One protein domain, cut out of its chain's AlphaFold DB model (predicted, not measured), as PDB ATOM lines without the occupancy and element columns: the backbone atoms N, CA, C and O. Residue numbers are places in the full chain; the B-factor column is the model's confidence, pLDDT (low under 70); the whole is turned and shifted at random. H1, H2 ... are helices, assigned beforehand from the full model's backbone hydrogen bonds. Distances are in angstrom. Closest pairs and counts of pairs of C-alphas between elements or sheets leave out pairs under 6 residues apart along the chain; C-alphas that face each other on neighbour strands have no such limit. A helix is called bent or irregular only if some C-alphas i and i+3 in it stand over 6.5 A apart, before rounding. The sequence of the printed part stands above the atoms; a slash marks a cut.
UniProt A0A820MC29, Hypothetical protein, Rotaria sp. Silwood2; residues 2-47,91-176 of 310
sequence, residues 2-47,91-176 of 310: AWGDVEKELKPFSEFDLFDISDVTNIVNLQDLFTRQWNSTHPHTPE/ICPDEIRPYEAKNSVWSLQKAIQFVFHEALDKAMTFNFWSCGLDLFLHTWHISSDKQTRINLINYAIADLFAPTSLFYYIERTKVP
ATOM      1  N   ALA A   2     166.940 205.334 136.414       84.12
ATOM      2  CA  ALA A   2     168.338 205.668 136.151       84.12
ATOM      3  C   ALA A   2     169.072 205.831 137.477       84.12
ATOM      4  O   ALA A   2     168.424 205.981 138.519       84.12
ATOM      5  N   TRP A   3     170.405 205.769 137.445       86.50
ATOM      6  CA  TRP A   3     171.176 206.018 138.654       86.50
ATOM      7  C   TRP A   3     170.984 207.464 139.104       86.50
ATOM      8  O   TRP A   3     170.614 207.663 140.248       86.50
ATOM      9  N   GLY A   4     171.134 208.440 138.208       86.12
ATOM     10  CA  GLY A   4     170.900 209.853 138.485       86.12
ATOM     11  C   GLY A   4     169.705 210.443 137.730       86.12
ATOM     12  O   GLY A   4     168.663 209.816 137.528       86.12
ATOM     13  N   ASP A   5     169.867 211.704 137.335       85.38
ATOM     14  CA  ASP A   5     168.897 212.467 136.553       85.38
ATOM     15  C   ASP A   5     168.803 211.908 135.122       85.38
ATOM     16  O   ASP A   5     169.744 212.021 134.330       85.38
ATOM     17  N   VAL A   6     167.647 211.320 134.792       84.38
ATOM     18  CA  VAL A   6     167.374 210.714 133.480       84.38
ATOM     19  C   VAL A   6     167.568 211.706 132.339       84.38
ATOM     20  O   VAL A   6     168.112 211.325 131.306       84.38
ATOM     21  N   GLU A   7     167.150 212.966 132.484       85.25
ATOM     22  CA  GLU A   7     167.292 213.941 131.401       85.25
ATOM     23  C   GLU A   7     168.767 214.205 131.116       85.25
ATOM     24  O   GLU A   7     169.177 214.244 129.955       85.25
ATOM     25  N   LYS A   8     169.591 214.329 132.164       83.25
ATOM     26  CA  LYS A   8     171.041 214.515 132.016       83.25
ATOM     27  C   LYS A   8     171.723 213.288 131.423       83.25
ATOM     28  O   LYS A   8     172.561 213.454 130.539       83.25
ATOM     29  N   GLU A   9     171.370 212.087 131.881       79.50
ATOM     30  CA  GLU A   9     171.927 210.830 131.361       79.50
ATOM     31  C   GLU A   9     171.545 210.596 129.897       79.50
ATOM     32  O   GLU A   9     172.360 210.114 129.110       79.50
ATOM     33  N   LEU A  10     170.322 210.971 129.510       82.12
ATOM     34  CA  LEU A  10     169.815 210.763 128.159       82.12
ATOM     35  C   LEU A  10     170.145 211.902 127.188       82.12
ATOM     36  O   LEU A  10     170.113 211.692 125.974       82.12
ATOM     37  N   LYS A  11     170.515 213.090 127.683       81.81
ATOM     38  CA  LYS A  11     170.855 214.263 126.862       81.81
ATOM     39  C   LYS A  11     171.864 213.972 125.742       81.81
ATOM     40  O   LYS A  11     171.601 214.422 124.624       81.81
ATOM     41  N   PRO A  12     172.968 213.226 125.956       80.25
ATOM     42  CA  PRO A  12     173.909 212.895 124.883       80.25
ATOM     43  C   PRO A  12     173.287 212.077 123.747       80.25
ATOM     44  O   PRO A  12     173.848 212.038 122.658       80.25
ATOM     45  N   PHE A  13     172.147 211.426 123.989       79.06
ATOM     46  CA  PHE A  13     171.463 210.582 123.014       79.06
ATOM     47  C   PHE A  13     170.260 211.258 122.348       79.06
ATOM     48  O   PHE A  13     169.666 210.682 121.437       79.06
ATOM     49  N   SER A  14     169.911 212.473 122.781       80.12
ATOM     50  CA  SER A  14     168.778 213.230 122.237       80.12
ATOM     51  C   SER A  14     168.898 213.500 120.733       80.12
ATOM     52  O   SER A  14     167.889 213.565 120.048       80.12
ATOM     53  N   GLU A  15     170.121 213.578 120.198       82.00
ATOM     54  CA  GLU A  15     170.378 213.810 118.769       82.00
ATOM     55  C   GLU A  15     170.052 212.618 117.856       82.00
ATOM     56  O   GLU A  15     170.048 212.766 116.636       82.00
ATOM     57  N   PHE A  16     169.804 211.433 118.421       80.06
ATOM     58  CA  PHE A  16     169.554 210.215 117.647       80.06
ATOM     59  C   PHE A  16     168.061 209.877 117.497       80.06
ATOM     60  O   PHE A  16     167.751 208.844 116.904       80.06
ATOM     61  N   ASP A  17     167.154 210.692 118.051       82.00
ATOM     62  CA  ASP A  17     165.692 210.489 118.014       82.00
ATOM     63  C   ASP A  17     165.252 209.073 118.447       82.00
ATOM     64  O   ASP A  17     164.335 208.463 117.895       82.00
ATOM     65  N   LEU A  18     165.944 208.499 119.436       76.88
ATOM     66  CA  LEU A  18     165.758 207.095 119.836       76.88
ATOM     67  C   LEU A  18     164.547 206.881 120.742       76.88
ATOM     68  O   LEU A  18     164.031 205.765 120.848       76.88
ATOM     69  N   PHE A  19     164.138 207.938 121.430       75.06
ATOM     70  CA  PHE A  19     163.031 207.972 122.367       75.06
ATOM     71  C   PHE A  19     162.596 209.426 122.560       75.06
ATOM     72  O   PHE A  19     163.422 210.339 122.515       75.06
ATOM     73  N   ASP A  20     161.308 209.628 122.812       81.50
ATOM     74  CA  ASP A  20     160.795 210.894 123.313       81.50
ATOM     75  C   ASP A  20     160.815 210.833 124.845       81.50
ATOM     76  O   ASP A  20     160.179 209.975 125.455       81.50
ATOM     77  N   ILE A  21     161.594 211.712 125.483       78.25
ATOM     78  CA  ILE A  21     161.670 211.776 126.953       78.25
ATOM     79  C   ILE A  21     160.297 212.111 127.547       78.25
ATOM     80  O   ILE A  21     159.995 211.669 128.655       78.25
ATOM     81  N   SER A  22     159.445 212.835 126.812       83.25
ATOM     82  CA  SER A  22     158.102 213.174 127.281       83.25
ATOM     83  C   SER A  22     157.174 211.959 127.410       83.25
ATOM     84  O   SER A  22     156.242 212.000 128.214       83.25
ATOM     85  N   ASP A  23     157.481 210.848 126.729       80.62
ATOM     86  CA  ASP A  23     156.755 209.578 126.862       80.62
ATOM     87  C   ASP A  23     157.127 208.803 128.146       80.62
ATOM     88  O   ASP A  23     156.478 207.815 128.503       80.62
ATOM     89  N   VAL A  24     158.173 209.215 128.873       78.06
ATOM     90  CA  VAL A  24     158.656 208.515 130.073       78.06
ATOM     91  C   VAL A  24     157.920 209.022 131.317       78.06
ATOM     92  O   VAL A  24     158.360 209.941 132.000       78.06
ATOM     93  N   THR A  25     156.800 208.385 131.670       78.25
ATOM     94  CA  THR A  25     155.911 208.872 132.746       78.25
ATOM     95  C   THR A  25     156.278 208.432 134.171       78.25
ATOM     96  O   THR A  25     155.584 208.805 135.109       78.25
ATOM     97  N   ASN A  26     157.344 207.650 134.375       80.12
ATOM     98  CA  ASN A  26     157.734 207.117 135.693       80.12
ATOM     99  C   ASN A  26     159.258 207.104 135.869       80.12
ATOM    100  O   ASN A  26     159.912 206.055 135.899       80.12
ATOM    101  N   ILE A  27     159.839 208.298 135.950       83.62
ATOM    102  CA  ILE A  27     161.271 208.467 136.175       83.62
ATOM    103  C   ILE A  27     161.581 208.249 137.656       83.62
ATOM    104  O   ILE A  27     161.076 208.943 138.533       83.62
ATOM    105  N   VAL A  28     162.448 207.275 137.917       86.19
ATOM    106  CA  VAL A  28     162.993 207.000 139.245       86.19
ATOM    107  C   VAL A  28     164.475 207.338 139.219       86.19
ATOM    108  O   VAL A  28     165.224 206.679 138.493       86.19
ATOM    109  N   ASN A  29     164.858 208.346 140.007       89.00
ATOM    110  CA  ASN A  29     166.244 208.657 140.340       89.00
ATOM    111  C   ASN A  29     166.674 207.736 141.492       89.00
ATOM    112  O   ASN A  29     166.269 207.922 142.645       89.00
ATOM    113  N   LEU A  30     167.430 206.690 141.162       88.06
ATOM    114  CA  LEU A  30     167.801 205.649 142.114       88.06
ATOM    115  C   LEU A  30     168.781 206.160 143.173       88.06
ATOM    116  O   LEU A  30     168.725 205.718 144.316       88.06
ATOM    117  N   GLN A  31     169.633 207.116 142.826       88.25
ATOM    118  CA  GLN A  31     170.571 207.749 143.739       88.25
ATOM    119  C   GLN A  31     169.863 208.593 144.795       88.25
ATOM    120  O   GLN A  31     170.236 208.524 145.966       88.25
ATOM    121  N   ASP A  32     168.808 209.325 144.428       86.19
ATOM    122  CA  ASP A  32     167.974 210.036 145.405       86.19
ATOM    123  C   ASP A  32     167.295 209.051 146.364       86.19
ATOM    124  O   ASP A  32     167.277 209.269 147.579       86.19
ATOM    125  N   LEU A  33     166.745 207.953 145.830       88.19
ATOM    126  CA  LEU A  33     166.127 206.905 146.645       88.19
ATOM    127  C   LEU A  33     167.135 206.257 147.591       88.19
ATOM    128  O   LEU A  33     166.854 206.131 148.783       88.19
ATOM    129  N   PHE A  34     168.305 205.883 147.075       89.00
ATOM    130  CA  PHE A  34     169.376 205.274 147.853       89.00
ATOM    131  C   PHE A  34     169.851 206.214 148.957       89.00
ATOM    132  O   PHE A  34     169.919 205.806 150.108       89.00
ATOM    133  N   THR A  35     170.085 207.488 148.638       84.38
ATOM    134  CA  THR A  35     170.535 208.498 149.606       84.38
ATOM    135  C   THR A  35     169.510 208.708 150.722       84.38
ATOM    136  O   THR A  35     169.873 208.803 151.893       84.38
ATOM    137  N   ARG A  36     168.209 208.744 150.401       83.69
ATOM    138  CA  ARG A  36     167.149 208.840 151.421       83.69
ATOM    139  C   ARG A  36     167.099 207.602 152.304       83.69
ATOM    140  O   ARG A  36     167.034 207.738 153.523       83.69
ATOM    141  N   GLN A  37     167.130 206.420 151.691       84.38
ATOM    142  CA  GLN A  37     167.114 205.153 152.411       84.38
ATOM    143  C   GLN A  37     168.322 205.059 153.341       84.38
ATOM    144  O   GLN A  37     168.156 204.812 154.532       84.38
ATOM    145  N   TRP A  38     169.508 205.364 152.820       81.31
ATOM    146  CA  TRP A  38     170.760 205.447 153.555       81.31
ATOM    147  C   TRP A  38     170.638 206.324 154.801       81.31
ATOM    148  O   TRP A  38     170.836 205.831 155.907       81.31
ATOM    149  N   ASN A  39     170.221 207.583 154.632       76.69
ATOM    150  CA  ASN A  39     170.062 208.534 155.737       76.69
ATOM    151  C   ASN A  39     169.027 208.080 156.779       76.69
ATOM    152  O   ASN A  39     169.058 208.540 157.917       76.69
ATOM    153  N   SER A  40     168.075 207.228 156.388       76.69
ATOM    154  CA  SER A  40     167.033 206.722 157.288       76.69
ATOM    155  C   SER A  40     167.448 205.472 158.064       76.69
ATOM    156  O   SER A  40     166.968 205.262 159.175       76.69
ATOM    157  N   THR A  41     168.317 204.638 157.490       73.44
ATOM    158  CA  THR A  41     168.731 203.363 158.086       73.44
ATOM    159  C   THR A  41     170.083 203.433 158.774       73.44
ATOM    160  O   THR A  41     170.352 202.597 159.637       73.44
ATOM    161  N   HIS A  42     170.923 204.411 158.432       70.12
ATOM    162  CA  HIS A  42     172.235 204.552 159.046       70.12
ATOM    163  C   HIS A  42     172.128 205.289 160.383       70.12
ATOM    164  O   HIS A  42     171.653 206.427 160.431       70.12
ATOM    165  N   PRO A  43     172.546 204.656 161.493       62.72
ATOM    166  CA  PRO A  43     172.529 205.294 162.795       62.72
ATOM    167  C   PRO A  43     173.571 206.413 162.823       62.72
ATOM    168  O   PRO A  43     174.774 206.170 162.840       62.72
ATOM    169  N   HIS A  44     173.099 207.656 162.847       63.81
ATOM    170  CA  HIS A  44     173.945 208.822 163.066       63.81
ATOM    171  C   HIS A  44     173.968 209.185 164.551       63.81
ATOM    172  O   HIS A  44     172.927 209.195 165.211       63.81
ATOM    173  N   THR A  45     175.137 209.559 165.075       63.91
ATOM    174  CA  THR A  45     175.189 210.255 166.367       63.91
ATOM    175  C   THR A  45     174.728 211.715 166.200       63.91
ATOM    176  O   THR A  45     174.846 212.282 165.105       63.91
ATOM    177  N   PRO A  46     174.208 212.373 167.252       63.69
ATOM    178  CA  PRO A  46     173.882 213.798 167.204       63.69
ATOM    179  C   PRO A  46     175.074 214.681 166.794       63.69
ATOM    180  O   PRO A  46     174.893 215.658 166.065       63.69
ATOM    181  N   GLU A  47     176.301 214.325 167.196       62.81
ATOM    182  CA  GLU A  47     177.523 215.036 166.796       62.81
ATOM    183  C   GLU A  47     177.829 214.866 165.301       62.81
ATOM    184  O   GLU A  47     178.256 215.816 164.642       62.81
ATOM    185  N   ILE A  91     180.049 204.944 163.391       48.91
ATOM    186  CA  ILE A  91     180.679 204.031 162.416       48.91
ATOM    187  C   ILE A  91     180.365 204.552 161.006       48.91
ATOM    188  O   ILE A  91     179.744 203.902 160.172       48.91
ATOM    189  N   CYS A  92     180.719 205.805 160.780       52.44
ATOM    190  CA  CYS A  92     180.754 206.451 159.497       52.44
ATOM    191  C   CYS A  92     182.221 206.293 159.072       52.44
ATOM    192  O   CYS A  92     183.014 207.143 159.470       52.44
ATOM    193  N   PRO A  93     182.640 205.194 158.411       53.66
ATOM    194  CA  PRO A  93     184.041 205.011 158.050       53.66
ATOM    195  C   PRO A  93     184.529 206.259 157.313       53.66
ATOM    196  O   PRO A  93     183.951 206.645 156.296       53.66
ATOM    197  N   ASP A  94     185.557 206.909 157.865       45.47
ATOM    198  CA  ASP A  94     186.065 208.215 157.424       45.47
ATOM    199  C   ASP A  94     186.522 208.226 155.955       45.47
ATOM    200  O   ASP A  94     186.717 209.298 155.381       45.47
ATOM    201  N   GLU A  95     186.649 207.048 155.344       48.06
ATOM    202  CA  GLU A  95     187.074 206.812 153.963       48.06
ATOM    203  C   GLU A  95     185.908 206.509 153.007       48.06
ATOM    204  O   GLU A  95     186.012 206.726 151.798       48.06
ATOM    205  N   ILE A  96     184.744 206.103 153.529       47.78
ATOM    206  CA  ILE A  96     183.499 205.999 152.754       47.78
ATOM    207  C   ILE A  96     182.720 207.293 152.981       47.78
ATOM    208  O   ILE A  96     181.652 207.312 153.586       47.78
ATOM    209  N   ARG A  97     183.276 208.420 152.524       46.34
ATOM    210  CA  ARG A  97     182.571 209.709 152.540       46.34
ATOM    211  C   ARG A  97     181.706 209.850 151.285       46.34
ATOM    212  O   ARG A  97     182.245 210.145 150.222       46.34
ATOM    213  N   PRO A  98     180.370 209.769 151.377       42.78
ATOM    214  CA  PRO A  98     179.468 210.449 150.450       42.78
ATOM    215  C   PRO A  98     179.211 211.906 150.883       42.78
ATOM    216  O   PRO A  98     178.178 212.474 150.558       42.78
ATOM    217  N   TYR A  99     180.098 212.503 151.690       43.00
ATOM    218  CA  TYR A  99     179.842 213.769 152.391       43.00
ATOM    219  C   TYR A  99     180.915 214.840 152.167       43.00
ATOM    220  O   TYR A  99     181.029 215.749 152.983       43.00
ATOM    221  N   GLU A 100     181.690 214.789 151.076       44.03
ATOM    222  CA  GLU A 100     182.584 215.922 150.749       44.03
ATOM    223  C   GLU A 100     181.810 217.219 150.452       44.03
ATOM    224  O   GLU A 100     182.357 218.308 150.565       44.03
ATOM    225  N   ALA A 101     180.505 217.126 150.187       47.50
ATOM    226  CA  ALA A 101     179.568 218.241 150.225       47.50
ATOM    227  C   ALA A 101     178.145 217.693 150.411       47.50
ATOM    228  O   ALA A 101     177.876 216.537 150.095       47.50
ATOM    229  N   LYS A 102     177.184 218.529 150.818       45.00
ATOM    230  CA  LYS A 102     175.737 218.203 150.796       45.00
ATOM    231  C   LYS A 102     175.230 217.768 149.402       45.00
ATOM    232  O   LYS A 102     174.151 217.198 149.286       45.00
ATOM    233  N   ASN A 103     176.034 218.031 148.371       54.75
ATOM    234  CA  ASN A 103     175.806 217.677 146.976       54.75
ATOM    235  C   ASN A 103     176.723 216.540 146.494       54.75
ATOM    236  O   ASN A 103     176.794 216.304 145.295       54.75
ATOM    237  N   SER A 104     177.465 215.880 147.387       58.50
ATOM    238  CA  SER A 104     178.325 214.755 147.029       58.50
ATOM    239  C   SER A 104     177.442 213.599 146.572       58.50
ATOM    240  O   SER A 104     176.622 213.043 147.300       58.50
ATOM    241  N   VAL A 105     177.565 213.321 145.286       68.44
ATOM    242  CA  VAL A 105     176.741 212.388 144.543       68.44
ATOM    243  C   VAL A 105     177.347 210.990 144.714       68.44
ATOM    244  O   VAL A 105     178.511 210.782 144.377       68.44
ATOM    245  N   TRP A 106     176.590 210.012 145.228       78.31
ATOM    246  CA  TRP A 106     177.070 208.625 145.281       78.31
ATOM    247  C   TRP A 106     177.380 208.127 143.866       78.31
ATOM    248  O   TRP A 106     176.526 208.202 142.984       78.31
ATOM    249  N   SER A 107     178.553 207.540 143.632       83.88
ATOM    250  CA  SER A 107     178.729 206.746 142.412       83.88
ATOM    251  C   SER A 107     177.968 205.426 142.557       83.88
ATOM    252  O   SER A 107     177.900 204.862 143.652       83.88
ATOM    253  N   LEU A 108     177.405 204.916 141.455       83.56
ATOM    254  CA  LEU A 108     176.684 203.638 141.462       83.56
ATOM    255  C   LEU A 108     177.579 202.525 142.011       83.56
ATOM    256  O   LEU A 108     177.159 201.753 142.859       83.56
ATOM    257  N   GLN A 109     178.842 202.499 141.583       82.12
ATOM    258  CA  GLN A 109     179.824 201.509 142.023       82.12
ATOM    259  C   GLN A 109     180.052 201.541 143.536       82.12
ATOM    260  O   GLN A 109     180.043 200.488 144.160       82.12
ATOM    261  N   LYS A 110     180.178 202.731 144.142       81.56
ATOM    262  CA  LYS A 110     180.301 202.854 145.604       81.56
ATOM    263  C   LYS A 110     179.051 202.346 146.319       81.56
ATOM    264  O   LYS A 110     179.171 201.669 147.333       81.56
ATOM    265  N   ALA A 111     177.862 202.642 145.790       86.62
ATOM    266  CA  ALA A 111     176.613 202.162 146.377       86.62
ATOM    267  C   ALA A 111     176.490 200.630 146.297       86.62
ATOM    268  O   ALA A 111     176.135 199.993 147.284       86.62
ATOM    269  N   ILE A 112     176.840 200.029 145.156       84.62
ATOM    270  CA  ILE A 112     176.852 198.571 144.956       84.62
ATOM    271  C   ILE A 112     177.877 197.896 145.871       84.62
ATOM    272  O   ILE A 112     177.522 196.970 146.596       84.62
ATOM    273  N   GLN A 113     179.110 198.407 145.897       82.81
ATOM    274  CA  GLN A 113     180.175 197.912 146.769       82.81
ATOM    275  C   GLN A 113     179.784 197.966 148.230       82.81
ATOM    276  O   GLN A 113     180.039 197.020 148.966       82.81
ATOM    277  N   PHE A 114     179.130 199.039 148.651       83.50
ATOM    278  CA  PHE A 114     178.667 199.129 150.018       83.50
ATOM    279  C   PHE A 114     177.561 198.107 150.315       83.50
ATOM    280  O   PHE A 114     177.644 197.372 151.292       83.50
ATOM    281  N   VAL A 115     176.508 198.074 149.493       85.56
ATOM    282  CA  VAL A 115     175.293 197.296 149.782       85.56
ATOM    283  C   VAL A 115     175.524 195.795 149.668       85.56
ATOM    284  O   VAL A 115     174.972 195.025 150.454       85.56
ATOM    285  N   PHE A 116     176.301 195.379 148.672       84.50
ATOM    286  CA  PHE A 116     176.476 193.972 148.334       84.50
ATOM    287  C   PHE A 116     177.856 193.435 148.717       84.50
ATOM    288  O   PHE A 116     178.066 192.231 148.626       84.50
ATOM    289  N   HIS A 117     178.791 194.292 149.151       79.31
ATOM    290  CA  HIS A 117     180.214 193.941 149.285       79.31
ATOM    291  C   HIS A 117     180.808 193.393 147.978       79.31
ATOM    292  O   HIS A 117     181.764 192.622 147.974       79.31
ATOM    293  N   GLU A 118     180.235 193.819 146.852       79.94
ATOM    294  CA  GLU A 118     180.620 193.419 145.507       79.94
ATOM    295  C   GLU A 118     181.131 194.633 144.754       79.94
ATOM    296  O   GLU A 118     180.481 195.673 144.720       79.94
ATOM    297  N   ALA A 119     182.261 194.501 144.079       77.69
ATOM    298  CA  ALA A 119     182.750 195.570 143.238       77.69
ATOM    299  C   ALA A 119     182.929 195.077 141.806       77.69
ATOM    300  O   ALA A 119     183.467 193.995 141.560       77.69
ATOM    301  N   LEU A 120     182.441 195.869 140.849       72.12
ATOM    302  CA  LEU A 120     182.560 195.520 139.441       72.12
ATOM    303  C   LEU A 120     183.980 195.832 138.985       72.12
ATOM    304  O   LEU A 120     184.347 196.989 138.769       72.12
ATOM    305  N   ASP A 121     184.779 194.779 138.830       74.12
ATOM    306  CA  ASP A 121     186.132 194.900 138.309       74.12
ATOM    307  C   ASP A 121     186.119 195.348 136.842       74.12
ATOM    308  O   ASP A 121     185.835 194.588 135.909       74.12
ATOM    309  N   LYS A 122     186.464 196.622 136.643       73.19
ATOM    310  CA  LYS A 122     186.600 197.238 135.324       73.19
ATOM    311  C   LYS A 122     187.958 196.964 134.683       73.19
ATOM    312  O   LYS A 122     188.129 197.344 133.529       73.19
ATOM    313  N   ALA A 123     188.919 196.308 135.336       72.75
ATOM    314  CA  ALA A 123     190.264 196.077 134.792       72.75
ATOM    315  C   ALA A 123     190.220 195.399 133.412       72.75
ATOM    316  O   ALA A 123     190.907 195.801 132.467       72.75
ATOM    317  N   MET A 124     189.317 194.429 133.260       65.50
ATOM    318  CA  MET A 124     189.075 193.711 132.005       65.50
ATOM    319  C   MET A 124     188.537 194.626 130.893       65.50
ATOM    320  O   MET A 124     188.716 194.347 129.705       65.50
ATOM    321  N   THR A 125     187.921 195.753 131.260       66.88
ATOM    322  CA  THR A 125     187.301 196.688 130.324       66.88
ATOM    323  C   THR A 125     188.264 197.670 129.661       66.88
ATOM    324  O   THR A 125     187.977 198.198 128.591       66.88
ATOM    325  N   PHE A 126     189.458 197.882 130.205       61.19
ATOM    326  CA  PHE A 126     190.343 198.905 129.645       61.19
ATOM    327  C   PHE A 126     191.026 198.478 128.338       61.19
ATOM    328  O   PHE A 126     191.318 199.323 127.495       61.19
ATOM    329  N   ASN A 127     191.254 197.175 128.143       60.38
ATOM    330  CA  ASN A 127     192.132 196.680 127.073       60.38
ATOM    331  C   ASN A 127     191.447 195.780 126.035       60.38
ATOM    332  O   ASN A 127     192.005 195.569 124.960       60.38
ATOM    333  N   PHE A 128     190.257 195.243 126.327       58.56
ATOM    334  CA  PHE A 128     189.689 194.142 125.537       58.56
ATOM    335  C   PHE A 128     188.372 194.458 124.820       58.56
ATOM    336  O   PHE A 128     187.879 193.608 124.086       58.56
ATOM    337  N   TRP A 129     187.818 195.673 124.920       58.53
ATOM    338  CA  TRP A 129     186.512 195.982 124.297       58.53
ATOM    339  C   TRP A 129     186.519 195.905 122.775       58.53
ATOM    340  O   TRP A 129     185.494 195.608 122.162       58.53
ATOM    341  N   SER A 130     187.684 196.080 122.147       57.59
ATOM    342  CA  SER A 130     187.816 195.953 120.697       57.59
ATOM    343  C   SER A 130     187.550 194.538 120.177       57.59
ATOM    344  O   SER A 130     187.366 194.376 118.975       57.59
ATOM    345  N   CYS A 131     187.550 193.506 121.034       61.59
ATOM    346  CA  CYS A 131     187.308 192.135 120.587       61.59
ATOM    347  C   CYS A 131     185.815 191.845 120.333       61.59
ATOM    348  O   CYS A 131     185.508 190.907 119.594       61.59
ATOM    349  N   GLY A 132     184.905 192.675 120.860       68.75
ATOM    350  CA  GLY A 132     183.458 192.457 120.810       68.75
ATOM    351  C   GLY A 132     182.994 191.321 121.733       68.75
ATOM    352  O   GLY A 132     183.707 190.345 121.956       68.75
ATOM    353  N   LEU A 133     181.775 191.437 122.267       78.88
ATOM    354  CA  LEU A 133     181.215 190.464 123.219       78.88
ATOM    355  C   LEU A 133     180.604 189.224 122.550       78.88
ATOM    356  O   LEU A 133     180.411 188.207 123.204       78.88
ATOM    357  N   ASP A 134     180.310 189.283 121.252       80.12
ATOM    358  CA  ASP A 134     179.566 188.231 120.560       80.12
ATOM    359  C   ASP A 134     180.374 186.922 120.455       80.12
ATOM    360  O   ASP A 134     181.430 186.856 119.811       80.12
ATOM    361  N   LEU A 135     179.854 185.874 121.104       81.31
ATOM    362  CA  LEU A 135     180.390 184.513 121.083       81.31
ATOM    363  C   LEU A 135     179.957 183.711 119.850       81.31
ATOM    364  O   LEU A 135     180.291 182.539 119.776       81.31
ATOM    365  N   PHE A 136     179.224 184.270 118.892       81.75
ATOM    366  CA  PHE A 136     178.857 183.592 117.642       81.75
ATOM    367  C   PHE A 136     179.659 184.089 116.442       81.75
ATOM    368  O   PHE A 136     179.708 183.418 115.414       81.75
ATOM    369  N   LEU A 137     180.359 185.219 116.571       75.06
ATOM    370  CA  LEU A 137     181.214 185.724 115.493       75.06
ATOM    371  C   LEU A 137     182.460 184.861 115.256       75.06
ATOM    372  O   LEU A 137     183.126 185.037 114.241       75.06
ATOM    373  N   HIS A 138     182.796 183.943 116.172       77.31
ATOM    374  CA  HIS A 138     183.974 183.072 116.073       77.31
ATOM    375  C   HIS A 138     185.289 183.830 115.803       77.31
ATOM    376  O   HIS A 138     186.242 183.276 115.264       77.31
ATOM    377  N   THR A 139     185.373 185.096 116.225       78.25
ATOM    378  CA  THR A 139     186.538 185.979 116.036       78.25
ATOM    379  C   THR A 139     187.617 185.802 117.110       78.25
ATOM    380  O   THR A 139     188.447 186.687 117.304       78.25
ATOM    381  N   TRP A 140     187.585 184.709 117.871       80.50
ATOM    382  CA  TRP A 140     188.625 184.358 118.837       80.50
ATOM    383  C   TRP A 140     189.524 183.267 118.256       80.50
ATOM    384  O   TRP A 140     189.039 182.330 117.623       80.50
ATOM    385  N   HIS A 141     190.833 183.378 118.475       82.31
ATOM    386  CA  HIS A 141     191.803 182.451 117.884       82.31
ATOM    387  C   HIS A 141     192.243 181.360 118.859       82.31
ATOM    388  O   HIS A 141     192.613 180.266 118.438       82.31
ATOM    389  N   ILE A 142     192.180 181.645 120.161       86.88
ATOM    390  CA  ILE A 142     192.619 180.743 121.228       86.88
ATOM    391  C   ILE A 142     191.563 180.633 122.333       86.88
ATOM    392  O   ILE A 142     190.706 181.500 122.494       86.88
ATOM    393  N   SER A 143     191.611 179.549 123.111       85.75
ATOM    394  CA  SER A 143     190.636 179.289 124.181       85.75
ATOM    395  C   SER A 143     190.604 180.385 125.250       85.75
ATOM    396  O   SER A 143     189.538 180.664 125.798       85.75
ATOM    397  N   SER A 144     191.739 181.038 125.522       86.12
ATOM    398  CA  SER A 144     191.805 182.152 126.475       86.12
ATOM    399  C   SER A 144     190.980 183.354 126.017       86.12
ATOM    400  O   SER A 144     190.265 183.924 126.829       86.12
ATOM    401  N   ASP A 145     190.979 183.684 124.723       83.44
ATOM    402  CA  ASP A 145     190.182 184.790 124.171       83.44
ATOM    403  C   ASP A 145     188.680 184.545 124.364       83.44
ATOM    404  O   ASP A 145     187.921 185.460 124.693       83.44
ATOM    405  N   LYS A 146     188.239 183.294 124.174       85.88
ATOM    406  CA  LYS A 146     186.852 182.893 124.429       85.88
ATOM    407  C   LYS A 146     186.496 183.091 125.902       85.88
ATOM    408  O   LYS A 146     185.436 183.637 126.194       85.88
ATOM    409  N   GLN A 147     187.379 182.684 126.815       86.38
ATOM    410  CA  GLN A 147     187.161 182.871 128.249       86.38
ATOM    411  C   GLN A 147     187.111 184.357 128.627       86.38
ATOM    412  O   GLN A 147     186.217 184.766 129.362       86.38
ATOM    413  N   THR A 148     188.001 185.184 128.073       83.56
ATOM    414  CA  THR A 148     187.973 186.639 128.272       83.56
ATOM    415  C   THR A 148     186.641 187.240 127.827       83.56
ATOM    416  O   THR A 148     186.067 188.040 128.560       83.56
ATOM    417  N   ARG A 149     186.095 186.825 126.677       85.56
ATOM    418  CA  ARG A 149     184.774 187.283 126.210       85.56
ATOM    419  C   ARG A 149     183.643 186.861 127.138       85.56
ATOM    420  O   ARG A 149     182.783 187.680 127.430       85.56
ATOM    421  N   ILE A 150     183.651 185.615 127.618       85.44
ATOM    422  CA  ILE A 150     182.664 185.137 128.601       85.44
ATOM    423  C   ILE A 150     182.716 186.007 129.860       85.44
ATOM    424  O   ILE A 150     181.680 186.461 130.335       85.44
ATOM    425  N   ASN A 151     183.916 186.300 130.362       83.94
ATOM    426  CA  ASN A 151     184.081 187.152 131.534       83.94
ATOM    427  C   ASN A 151     183.575 188.584 131.274       83.94
ATOM    428  O   ASN A 151     182.918 189.156 132.137       83.94
ATOM    429  N   LEU A 152     183.817 189.144 130.083       83.06
ATOM    430  CA  LEU A 152     183.290 190.459 129.699       83.06
ATOM    431  C   LEU A 152     181.762 190.470 129.547       83.06
ATOM    432  O   LEU A 152     181.128 191.454 129.913       83.06
ATOM    433  N   ILE A 153     181.160 189.393 129.034       84.06
ATOM    434  CA  ILE A 153     179.699 189.238 128.994       84.06
ATOM    435  C   ILE A 153     179.140 189.223 130.415       84.06
ATOM    436  O   ILE A 153     178.204 189.959 130.703       84.06
ATOM    437  N   ASN A 154     179.727 188.423 131.306       83.19
ATOM    438  CA  ASN A 154     179.295 188.352 132.700       83.19
ATOM    439  C   ASN A 154     179.438 189.710 133.399       83.19
ATOM    440  O   ASN A 154     178.524 190.115 134.109       83.19
ATOM    441  N   TYR A 155     180.531 190.436 133.139       84.38
ATOM    442  CA  TYR A 155     180.698 191.817 133.592       84.38
ATOM    443  C   TYR A 155     179.558 192.709 133.081       84.38
ATOM    444  O   TYR A 155     178.917 193.385 133.875       84.38
ATOM    445  N   ALA A 156     179.263 192.688 131.776       82.50
ATOM    446  CA  ALA A 156     178.225 193.534 131.188       82.50
ATOM    447  C   ALA A 156     176.827 193.204 131.736       82.50
ATOM    448  O   ALA A 156     176.023 194.104 131.956       82.50
ATOM    449  N   ILE A 157     176.548 191.923 131.993       81.69
ATOM    450  CA  ILE A 157     175.326 191.473 132.668       81.69
ATOM    451  C   ILE A 157     175.274 192.054 134.085       81.69
ATOM    452  O   ILE A 157     174.274 192.662 134.453       81.69
ATOM    453  N   ALA A 158     176.342 191.905 134.869       82.88
ATOM    454  CA  ALA A 158     176.384 192.402 136.240       82.88
ATOM    455  C   ALA A 158     176.242 193.936 136.304       82.88
ATOM    456  O   ALA A 158     175.446 194.435 137.093       82.88
ATOM    457  N   ASP A 159     176.924 194.674 135.425       81.00
ATOM    458  CA  ASP A 159     176.835 196.138 135.316       81.00
ATOM    459  C   ASP A 159     175.418 196.594 134.916       81.00
ATOM    460  O   ASP A 159     174.877 197.534 135.495       81.00
ATOM    461  N   LEU A 160     174.761 195.873 133.996       82.50
ATOM    462  CA  LEU A 160     173.382 196.151 133.579       82.50
ATOM    463  C   LEU A 160     172.360 195.898 134.698       82.50
ATOM    464  O   LEU A 160     171.402 196.659 134.841       82.50
ATOM    465  N   PHE A 161     172.525 194.819 135.465       84.88
ATOM    466  CA  PHE A 161     171.572 194.440 136.512       84.88
ATOM    467  C   PHE A 161     171.857 195.091 137.869       84.88
ATOM    468  O   PHE A 161     170.955 195.124 138.703       84.88
ATOM    469  N   ALA A 162     173.045 195.657 138.087       86.19
ATOM    470  CA  ALA A 162     173.421 196.299 139.344       86.19
ATOM    471  C   ALA A 162     172.413 197.373 139.821       86.19
ATOM    472  O   ALA A 162     171.955 197.264 140.963       86.19
ATOM    473  N   PRO A 163     171.965 198.347 138.993       86.50
ATOM    474  CA  PRO A 163     170.931 199.304 139.404       86.50
ATOM    475  C   PRO A 163     169.622 198.629 139.826       86.50
ATOM    476  O   PRO A 163     169.004 199.014 140.815       86.50
ATOM    477  N   THR A 164     169.210 197.590 139.100       87.25
ATOM    478  CA  THR A 164     167.979 196.846 139.390       87.25
ATOM    479  C   THR A 164     168.090 196.101 140.720       87.25
ATOM    480  O   THR A 164     167.190 196.198 141.553       87.25
ATOM    481  N   SER A 165     169.208 195.413 140.965       89.12
ATOM    482  CA  SER A 165     169.487 194.748 142.242       89.12
ATOM    483  C   SER A 165     169.462 195.738 143.406       89.12
ATOM    484  O   SER A 165     168.825 195.477 144.428       89.12
ATOM    485  N   LEU A 166     170.092 196.903 143.232       89.75
ATOM    486  CA  LEU A 166     170.109 197.968 144.231       89.75
ATOM    487  C   LEU A 166     168.708 198.523 144.508       89.75
ATOM    488  O   LEU A 166     168.337 198.706 145.666       89.75
ATOM    489  N   PHE A 167     167.900 198.732 143.470       91.62
ATOM    490  CA  PHE A 167     166.505 199.141 143.618       91.62
ATOM    491  C   PHE A 167     165.701 198.144 144.453       91.62
ATOM    492  O   PHE A 167     165.063 198.536 145.428       91.62
ATOM    493  N   TYR A 168     165.777 196.850 144.137       90.81
ATOM    494  CA  TYR A 168     165.082 195.824 144.913       90.81
ATOM    495  C   TYR A 168     165.560 195.756 146.365       90.81
ATOM    496  O   TYR A 168     164.747 195.534 147.264       90.81
ATOM    497  N   TYR A 169     166.855 195.962 146.612       90.69
ATOM    498  CA  TYR A 169     167.386 196.062 147.968       90.69
ATOM    499  C   TYR A 169     166.776 197.250 148.726       90.69
ATOM    500  O   TYR A 169     166.294 197.081 149.848       90.69
ATOM    501  N   ILE A 170     166.731 198.435 148.109       90.31
ATOM    502  CA  ILE A 170     166.121 199.634 148.703       90.31
ATOM    503  C   ILE A 170     164.646 199.376 149.018       90.31
ATOM    504  O   ILE A 170     164.221 199.588 150.148       90.31
ATOM    505  N   GLU A 171     163.870 198.859 148.062       89.25
ATOM    506  CA  GLU A 171     162.442 198.584 148.262       89.25
ATOM    507  C   GLU A 171     162.185 197.570 149.386       89.25
ATOM    508  O   GLU A 171     161.263 197.754 150.176       89.25
ATOM    509  N   ARG A 172     163.013 196.524 149.503       87.44
ATOM    510  CA  ARG A 172     162.884 195.512 150.569       87.44
ATOM    511  C   ARG A 172     163.281 196.027 151.948       87.44
ATOM    512  O   ARG A 172     162.772 195.525 152.944       87.44
ATOM    513  N   THR A 173     164.216 196.972 152.007       84.44
ATOM    514  CA  THR A 173     164.737 197.516 153.269       84.44
ATOM    515  C   THR A 173     164.006 198.762 153.733       84.44
ATOM    516  O   THR A 173     164.272 199.217 154.846       84.44
ATOM    517  N   LYS A 174     163.080 199.316 152.936       84.06
ATOM    518  CA  LYS A 174     162.144 200.338 153.412       84.06
ATOM    519  C   LYS A 174     161.485 199.800 154.672       84.06
ATOM    520  O   LYS A 174     160.653 198.894 154.609       84.06
ATOM    521  N   VAL A 175     161.898 200.339 155.821       70.56
ATOM    522  CA  VAL A 175     161.261 200.042 157.101       70.56
ATOM    523  C   VAL A 175     159.781 200.292 156.856       70.56
ATOM    524  O   VAL A 175     159.468 201.376 156.353       70.56
ATOM    525  N   PRO A 176     158.884 199.321 157.110       66.69
ATOM    526  CA  PRO A 176     157.461 199.553 156.969       66.69
ATOM    527  C   PRO A 176     157.150 200.721 157.890       66.69
ATOM    528  O   PRO A 176     157.132 200.571 159.111       66.69
TER     529      PRO A 176
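AT A GLANCE: This is residues 2 to 47 and 91 to 176 of the 310 residues of the protein "Hypothetical protein" of Rotaria sp. Silwood2 (UniProt A0A820MC29). One long helix, H5, bent into two arms at 46 degrees, runs along much of an elongated, loose model: its arm H5b has H2 side by side with it and H3 near, while its other arm H5a reaches away toward the far end, with H4 near it and the loop from H4 leading back into its start. H1 sits off to one side on a loop of its own, touching no helix, and residues 12 to 17 stick out there. The printed part has 132 residues with five named helices, H1 to H5 in chain order, and no named strand; the class is all helix. It is loose, with a radius of gyration of the C-alphas of 18.7 A, and spans 61 by 39 by 30 A.

HOW THE PARTS SIT: H5, residues 143 to 173, was assigned as one helix by its hydrogen bonds but is bent: C-alphas 160 and 163 are 7.1 A apart. Its arms H5a, residues 143 to 160, and H5b, residues 163 to 173, stand at a steep tilt of 46 degrees. H2, residues 30 to 41, touches H5b at a shallow tilt of 29 degrees, the same way; their closest C-alphas, those of Phe 34 and Ile 170, are 6.6 A apart. H3, residues 108 to 116, only just touches H5b, with 3 pairs of C-alphas within 8 A, the closest those of Ile 112 and Leu 166 at 6.8 A. H2 and H3 are close but not clearly touching, with the C-alphas of Gln 31 and Leu 108 closest at 7.7 A. H4, residues 125 to 131, is close to H5a but not clearly touching, with the C-alphas of Thr 125 and Leu 152 closest at 7.4 A; the two run opposite ways at a steep tilt of 63 degrees. H1, residues 6 to 16, is apart from H2, H3, H4 and both arms of H5. Every O i to N i+4 pair is within hydrogen-bond range in H2, H3, H5a and H5b. In H1 3 of 7 are, beside 5 of 8 O i to N i+3 pairs, and in H4 0 of 3, beside 1 of 4.

IN THESE COORDINATES: H5a measures 25.9 A from C-alpha 143 at (190.636, 179.289, 124.181) to C-alpha 160, and H5b 15.3 A, ending at C-alpha 173 at (164.737, 197.516, 153.269). H2 measures 16.2 A, H3 11.9 A and H4 10.7 A. H1 begins at C-alpha 6 at (167.374, 210.714, 133.480) and measures 16.0 A. H1 and H4 are irregular: C-alphas 12 and 15 are 7.1 A apart, and C-alphas 127 and 130 are 7.7 A apart.

THE WHOLE: The two C-alphas farthest apart, those of Pro 46 and His 141, are 61.1 A apart. Residues 48 to 90 are not printed, and C-alphas 47 and 91 are 12.3 A apart across this cut. The links H1 to H2 and H4 to H5 are long. Residues 99 to 104 stand free, as do residues 12 to 17, of which 12 to 16 belong to H1. The mean pLDDT of the printed part is 76.6; it is under 70 in residues 43 to 47, 91 to 105, 124 to 132 and 176.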